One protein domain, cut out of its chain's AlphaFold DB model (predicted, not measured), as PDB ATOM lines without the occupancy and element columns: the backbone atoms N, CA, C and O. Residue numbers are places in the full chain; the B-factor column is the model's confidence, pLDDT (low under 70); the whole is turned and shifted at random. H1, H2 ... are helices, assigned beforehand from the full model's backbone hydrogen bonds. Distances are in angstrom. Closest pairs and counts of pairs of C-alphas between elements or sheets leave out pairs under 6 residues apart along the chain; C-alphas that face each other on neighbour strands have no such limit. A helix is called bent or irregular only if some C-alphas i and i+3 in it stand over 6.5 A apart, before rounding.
ATOM      1  N   LEU A  52     -10.536  39.832  39.534       94.12
ATOM      2  CA  LEU A  52     -11.427  40.022  40.682       94.12
ATOM      3  C   LEU A  52     -12.797  39.353  40.504       94.12
ATOM      4  O   LEU A  52     -13.465  39.048  41.489       94.12
ATOM      5  N   GLU A  53     -13.239  39.138  39.266       92.88
ATOM      6  CA  GLU A  53     -14.556  38.577  38.954       92.88
ATOM      7  C   GLU A  53     -14.825  37.213  39.618       92.88
ATOM      8  O   GLU A  53     -15.896  37.088  40.220       92.88
ATOM      9  N   PRO A  54     -13.887  36.241  39.629       92.88
ATOM     10  CA  PRO A  54     -14.072  34.980  40.349       92.88
ATOM     11  C   PRO A  54     -14.366  35.187  41.841       92.88
ATOM     12  O   PRO A  54     -15.281  34.584  42.395       92.88
ATOM     13  N   LEU A  55     -13.667  36.124  42.490       92.62
ATOM     14  CA  LEU A  55     -13.890  36.442  43.904       92.62
ATOM     15  C   LEU A  55     -15.266  37.079  44.153       92.62
ATOM     16  O   LEU A  55     -15.804  37.015  45.256       92.62
ATOM     17  N   VAL A  56     -15.864  37.706  43.140       91.62
ATOM     18  CA  VAL A  56     -17.194  38.330  43.215       91.62
ATOM     19  C   VAL A  56     -18.318  37.331  42.907       91.62
ATOM     20  O   VAL A  56     -19.466  37.563  43.295       91.62
ATOM     21  N   THR A  57     -18.048  36.262  42.156       88.56
ATOM     22  CA  THR A  57     -19.043  35.243  41.773       88.56
ATOM     23  C   THR A  57     -19.113  34.067  42.740       88.56
ATOM     24  O   THR A  57     -20.170  33.447  42.813       88.56
ATOM     25  N   CYS A  58     -18.054  33.798  43.508       87.00
ATOM     26  CA  CYS A  58     -18.081  32.794  44.571       87.00
ATOM     27  C   CYS A  58     -19.178  33.078  45.615       87.00
ATOM     28  O   CYS A  58     -19.430  34.231  45.979       87.00
ATOM     29  N   SER A  59     -19.813  32.018  46.122       83.75
ATOM     30  CA  SER A  59     -20.796  32.090  47.213       83.75
ATOM     31  C   SER A  59     -20.134  32.513  48.526       83.75
ATOM     32  O   SER A  59     -20.589  33.439  49.200       83.75
ATOM     33  N   GLU A  60     -19.013  31.884  48.859       90.50
ATOM     34  CA  GLU A  60     -18.233  32.153  50.064       90.50
ATOM     35  C   GLU A  60     -17.309  33.352  49.877       90.50
ATOM     36  O   GLU A  60     -16.838  33.617  48.769       90.50
ATOM     37  N   TYR A  61     -17.090  34.127  50.942       90.06
ATOM     38  CA  TYR A  61     -16.092  35.196  50.918       90.06
ATOM     39  C   TYR A  61     -14.689  34.585  50.842       90.06
ATOM     40  O   TYR A  61     -14.437  33.596  51.528       90.06
ATOM     41  N   PRO A  62     -13.785  35.157  50.030       92.25
ATOM     42  CA  PRO A  62     -12.433  34.636  49.938       92.25
ATOM     43  C   PRO A  62     -11.682  34.793  51.256       92.25
ATOM     44  O   PRO A  62     -11.881  35.769  51.985       92.25
ATOM     45  N   ASN A  63     -10.807  33.831  51.529       94.12
ATOM     46  CA  ASN A  63      -9.911  33.876  52.677       94.12
ATOM     47  C   ASN A  63      -8.697  34.787  52.407       94.12
ATOM     48  O   ASN A  63      -8.456  35.228  51.280       94.12
ATOM     49  N   ASP A  64      -7.919  35.060  53.452       93.69
ATOM     50  CA  ASP A  64      -6.776  35.977  53.381       93.69
ATOM     51  C   ASP A  64      -5.692  35.509  52.399       93.69
ATOM     52  O   ASP A  64      -5.030  36.337  51.773       93.69
ATOM     53  N   GLU A  65      -5.535  34.195  52.224       94.75
ATOM     54  CA  GLU A  65      -4.577  33.602  51.287       94.75
ATOM     55  C   GLU A  65      -4.978  33.874  49.830       94.75
ATOM     56  O   GLU A  65      -4.165  34.335  49.031       94.75
ATOM     57  N   GLN A  66      -6.257  33.692  49.494       94.38
ATOM     58  CA  GLN A  66      -6.807  34.018  48.174       94.38
ATOM     59  C   GLN A  66      -6.705  35.517  47.870       94.38
ATOM     60  O   GLN A  66      -6.441  35.912  46.732       94.38
ATOM     61  N   ILE A  67      -6.905  36.363  48.883       95.88
ATOM     62  CA  ILE A  67      -6.758  37.814  48.749       95.88
ATOM     63  C   ILE A  67      -5.298  38.195  48.496       95.88
ATOM     64  O   ILE A  67      -5.045  39.035  47.632       95.88
ATOM     65  N   GLU A  68      -4.340  37.577  49.191       95.75
ATOM     66  CA  GLU A  68      -2.911  37.822  48.959       95.75
ATOM     67  C   GLU A  68      -2.492  37.405  47.544       95.75
ATOM     68  O   GLU A  68      -1.879  38.197  46.834       95.75
ATOM     69  N   GLN A  69      -2.907  36.223  47.082       95.12
ATOM     70  CA  GLN A  69      -2.605  35.758  45.724       95.12
ATOM     71  C   GLN A  69      -3.110  36.737  44.656       95.12
ATOM     72  O   GLN A  69      -2.402  37.078  43.708       95.12
ATOM     73  N   VAL A  70      -4.339  37.233  44.807       94.56
ATOM     74  CA  VAL A  70      -4.903  38.198  43.855       94.56
ATOM     75  C   VAL A  70      -4.228  39.564  43.967       94.56
ATOM     76  O   VAL A  70      -4.020  40.220  42.946       94.56
ATOM     77  N   ARG A  71      -3.816  39.980  45.167       95.50
ATOM     78  CA  ARG A  71      -3.025  41.198  45.374       95.50
ATOM     79  C   ARG A  71      -1.691  41.139  44.631       95.50
ATOM     80  O   ARG A  71      -1.354  42.094  43.935       95.50
ATOM     81  N   GLU A  72      -0.969  40.024  44.716       95.50
ATOM     82  CA  GLU A  72       0.290  39.825  43.986       95.50
ATOM     83  C   GLU A  72       0.093  39.926  42.465       95.50
ATOM     84  O   GLU A  72       0.892  40.558  41.773       95.50
ATOM     85  N   LEU A  73      -1.012  39.381  41.944       94.69
ATOM     86  CA  LEU A  73      -1.348  39.440  40.515       94.69
ATOM     87  C   LEU A  73      -1.770  40.839  40.039       94.69
ATOM     88  O   LEU A  73      -1.532  41.198  38.882       94.69
ATOM     89  N   LEU A  74      -2.431  41.616  40.898       93.31
ATOM     90  CA  LEU A  74      -2.881  42.980  40.602       93.31
ATOM     91  C   LEU A  74      -1.757  44.016  40.745       93.31
ATOM     92  O   LEU A  74      -1.800  45.066  40.097       93.31
ATOM     93  N   GLY A  75      -0.746  43.708  41.556       91.50
ATOM     94  CA  GLY A  75       0.404  44.561  41.819       91.50
ATOM     95  C   GLY A  75       0.121  45.686  42.815       91.50
ATOM     96  O   GLY A  75      -0.940  45.779  43.430       91.50
ATOM     97  N   ASN A  76       1.096  46.584  42.958       89.25
ATOM     98  CA  ASN A  76       1.176  47.557  44.058       89.25
ATOM     99  C   ASN A  76       0.048  48.602  44.101       89.25
ATOM    100  O   ASN A  76      -0.099  49.294  45.103       89.25
ATOM    101  N   GLU A  77      -0.735  48.746  43.030       88.06
ATOM    102  CA  GLU A  77      -1.907  49.633  43.020       88.06
ATOM    103  C   GLU A  77      -3.073  49.068  43.850       88.06
ATOM    104  O   GLU A  77      -3.996  49.810  44.196       88.06
ATOM    105  N   TRP A  78      -3.057  47.772  44.160       93.19
ATOM    106  CA  TRP A  78      -4.101  47.095  44.914       93.19
ATOM    107  C   TRP A  78      -3.565  46.620  46.263       93.19
ATOM    108  O   TRP A  78      -2.634  45.823  46.343       93.19
ATOM    109  N   ASP A  79      -4.178  47.109  47.337       93.31
ATOM    110  CA  ASP A  79      -4.018  46.562  48.680       93.31
ATOM    111  C   ASP A  79      -5.192  45.628  49.027       93.31
ATOM    112  O   ASP A  79      -6.182  45.529  48.294       93.31
ATOM    113  N   LYS A  80      -5.065  44.908  50.147       94.19
ATOM    114  CA  LYS A  80      -6.089  43.955  50.598       94.19
ATOM    115  C   LYS A  80      -7.433  44.638  50.826       94.19
ATOM    116  O   LYS A  80      -8.459  44.139  50.367       94.19
ATOM    117  N   ASP A  81      -7.425  45.796  51.479       93.12
ATOM    118  CA  ASP A  81      -8.638  46.542  51.826       93.12
ATOM    119  C   ASP A  81      -9.418  46.950  50.578       93.12
ATOM    120  O   ASP A  81     -10.641  46.807  50.513       93.12
ATOM    121  N   ARG A  82      -8.710  47.389  49.540       93.00
ATOM    122  CA  ARG A  82      -9.274  47.742  48.244       93.00
ATOM    123  C   ARG A  82      -9.894  46.530  47.553       93.00
ATOM    124  O   ARG A  82     -10.972  46.661  46.968       93.00
ATOM    125  N   ILE A  83      -9.265  45.357  47.639       94.44
ATOM    126  CA  ILE A  83      -9.823  44.103  47.109       94.44
ATOM    127  C   ILE A  83     -11.104  43.729  47.873       94.44
ATOM    128  O   ILE A  83     -12.137  43.485  47.243       94.44
ATOM    129  N   TYR A  84     -11.096  43.775  49.211       93.94
ATOM    130  CA  TYR A  84     -12.295  43.514  50.021       93.94
ATOM    131  C   TYR A  84     -13.432  44.488  49.703       93.94
ATOM    132  O   TYR A  84     -14.574  44.064  49.508       93.94
ATOM    133  N   GLN A  85     -13.139  45.788  49.602       92.38
ATOM    134  CA  GLN A  85     -14.129  46.802  49.235       92.38
ATOM    135  C   GLN A  85     -14.723  46.529  47.855       92.38
ATOM    136  O   GLN A  85     -15.940  46.610  47.681       92.38
ATOM    137  N   TYR A  86     -13.886  46.182  46.874       93.00
ATOM    138  CA  TYR A  86     -14.344  45.845  45.531       93.00
ATOM    139  C   TYR A  86     -15.329  44.671  45.553       93.00
ATOM    140  O   TYR A  86     -16.443  44.781  45.026       93.00
ATOM    141  N   ILE A  87     -14.959  43.579  46.230       92.62
ATOM    142  CA  ILE A  87     -15.792  42.379  46.353       92.62
ATOM    143  C   ILE A  87     -17.107  42.701  47.064       92.62
ATOM    144  O   ILE A  87     -18.180  42.357  46.564       92.62
ATOM    145  N   SER A  88     -17.040  43.408  48.195       91.00
ATOM    146  CA  SER A  88     -18.210  43.768  48.995       91.00
ATOM    147  C   SER A  88     -19.209  44.608  48.197       91.00
ATOM    148  O   SER A  88     -20.399  44.282  48.145       91.00
ATOM    149  N   HIS A  89     -18.734  45.647  47.501       89.44
ATOM    150  CA  HIS A  89     -19.585  46.494  46.665       89.44
ATOM    151  C   HIS A  89     -20.229  45.711  45.518       89.44
ATOM    152  O   HIS A  89     -21.412  45.890  45.228       89.44
ATOM    153  N   HIS A  90     -19.473  44.834  44.856       90.00
ATOM    154  CA  HIS A  90     -19.976  44.125  43.682       90.00
ATOM    155  C   HIS A  90     -20.901  42.955  44.033       90.00
ATOM    156  O   HIS A  90     -21.841  42.693  43.283       90.00
ATOM    157  N   ARG A  91     -20.714  42.299  45.185       88.44
ATOM    158  CA  ARG A  91     -21.665  41.301  45.696       88.44
ATOM    159  C   ARG A  91     -22.982  41.944  46.130       88.44
ATOM    160  O   ARG A  91     -24.042  41.469  45.741       88.44
ATOM    161  N   ARG A  92     -22.934  43.072  46.851       78.81
ATOM    162  CA  ARG A  92     -24.142  43.816  47.261       78.81
ATOM    163  C   ARG A  92     -24.971  44.285  46.064       78.81
ATOM    164  O   ARG A  92     -26.190  44.161  46.078       78.81
ATOM    165  N   ASN A  93     -24.318  44.748  44.999       67.31
ATOM    166  CA  ASN A  93     -25.013  45.199  43.790       67.31
ATOM    167  C   ASN A  93     -25.691  44.071  42.995       67.31
ATOM    168  O   ASN A  93     -26.623  44.356  42.247       67.31
ATOM    169  N   LYS A  94     -25.267  42.808  43.142       62.91
ATOM    170  CA  LYS A  94     -25.977  41.672  42.528       62.91
ATOM    171  C   LYS A  94     -27.320  41.407  43.207       62.91
ATOM    172  O   LYS A  94     -28.281  41.097  42.517       62.91
ATOM    173  N   ASN A  95     -27.398  41.600  44.521       59.44
ATOM    174  CA  ASN A  95     -28.594  41.292  45.310       59.44
ATOM    175  C   ASN A  95     -29.685  42.374  45.204       59.44
ATOM    176  O   ASN A  95     -30.832  42.120  45.544       59.44
ATOM    177  N   ASN A  96     -29.335  43.569  44.717       58.06
ATOM    178  CA  ASN A  96     -30.261  44.696  44.553       58.06
ATOM    179  C   ASN A  96     -30.856  44.801  43.136       58.06
ATOM    180  O   ASN A  96     -31.582  45.750  42.849       58.06
ATOM    181  N   LYS A  97     -30.534  43.866  42.233       56.94
ATOM    182  CA  LYS A  97     -31.213  43.731  40.939       56.94
ATOM    183  C   LYS A  97     -32.410  42.797  41.110       56.94
ATOM    184  O   LYS A  97     -32.309  41.612  40.804       56.94
TER     185      LYS A  97
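What this domain is: This is residues 52 to 97 of the 98 residues of an uncharacterized protein of Rhizophagus irregularis (strain DAOM 197198w) (UniProt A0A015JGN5). One long helix, H3, makes the longest axis of the domain, and two shorter helices lie to one side of it: H1 packs on H3 at a steep tilt, and H2 is set crosswise at the end where H3 begins, making a corner with it. The link from H1 to H2 passes over the space between these two helices, and a tight turn then joins H2 to H3. The printed part has 46 residues with three named helices, in the order H1, H2, H3, and no named strand; the class is all helix. The whole is compact, with a radius of gyration of the C-alphas of 10.6 A, and its outline is elongated, with spans of 33 by 18 by 14 A.

Where its parts are: The printed part begins with H1, residues 52 to 57, whose first C-alpha, that of Leu 52, is at (-11.427, 40.022, 40.682); it measures 9.1 A from first to last C-alpha. After residues 58 to 63 comes H2, residues 64 to 74, which begins with C-alpha 64 at (-6.776, 35.977, 53.381) and is 15.1 A long. After residues 75 to 79 comes H3, residues 80 to 95, the longest helix with 16 residues and 23.3 A. Its last C-alpha, that of Asn 95, is at (-28.594, 41.292, 45.310), and residues 96 and 97 follow it.

How they stand to each other: H1 and H3 touch, and their closest C-alphas are those of Val 56 and Ile 87, 5.3 A apart. Their lines stand at a steep tilt of 38 degrees, and they run the same way. H2 and H3 touch as well, H3 with residues 80 to 83 alone, and their closest C-alphas are those of Ile 67 and Lys 80, 6.4 A apart. The lines of H2 and H3 are about perpendicular, at 80 degrees. H1 and H2 are close but not clearly touching, with the C-alphas of Leu 52 and Val 70 the closest at 7.5 A. They run opposite ways at a steep tilt of 42 degrees. In H1 and H2 every O i to N i+4 pair is within hydrogen-bond range, and in H3 11 of 12 are.

The domain as a whole: The two C-alphas farthest apart are those of Asn 76 and Lys 97, 32.8 A, while the first and last printed C-alphas, those of Leu 52 and Lys 97, are 20.1 A apart. The printed part has no cut. The link from H1 to H2 is short, with 6 residues, and the link from H2 to H3 is tight, with 5. The mean pLDDT of the printed part is 88.6, and residues 93 to 97, of which 93 to 95 belong to H3, are under 70.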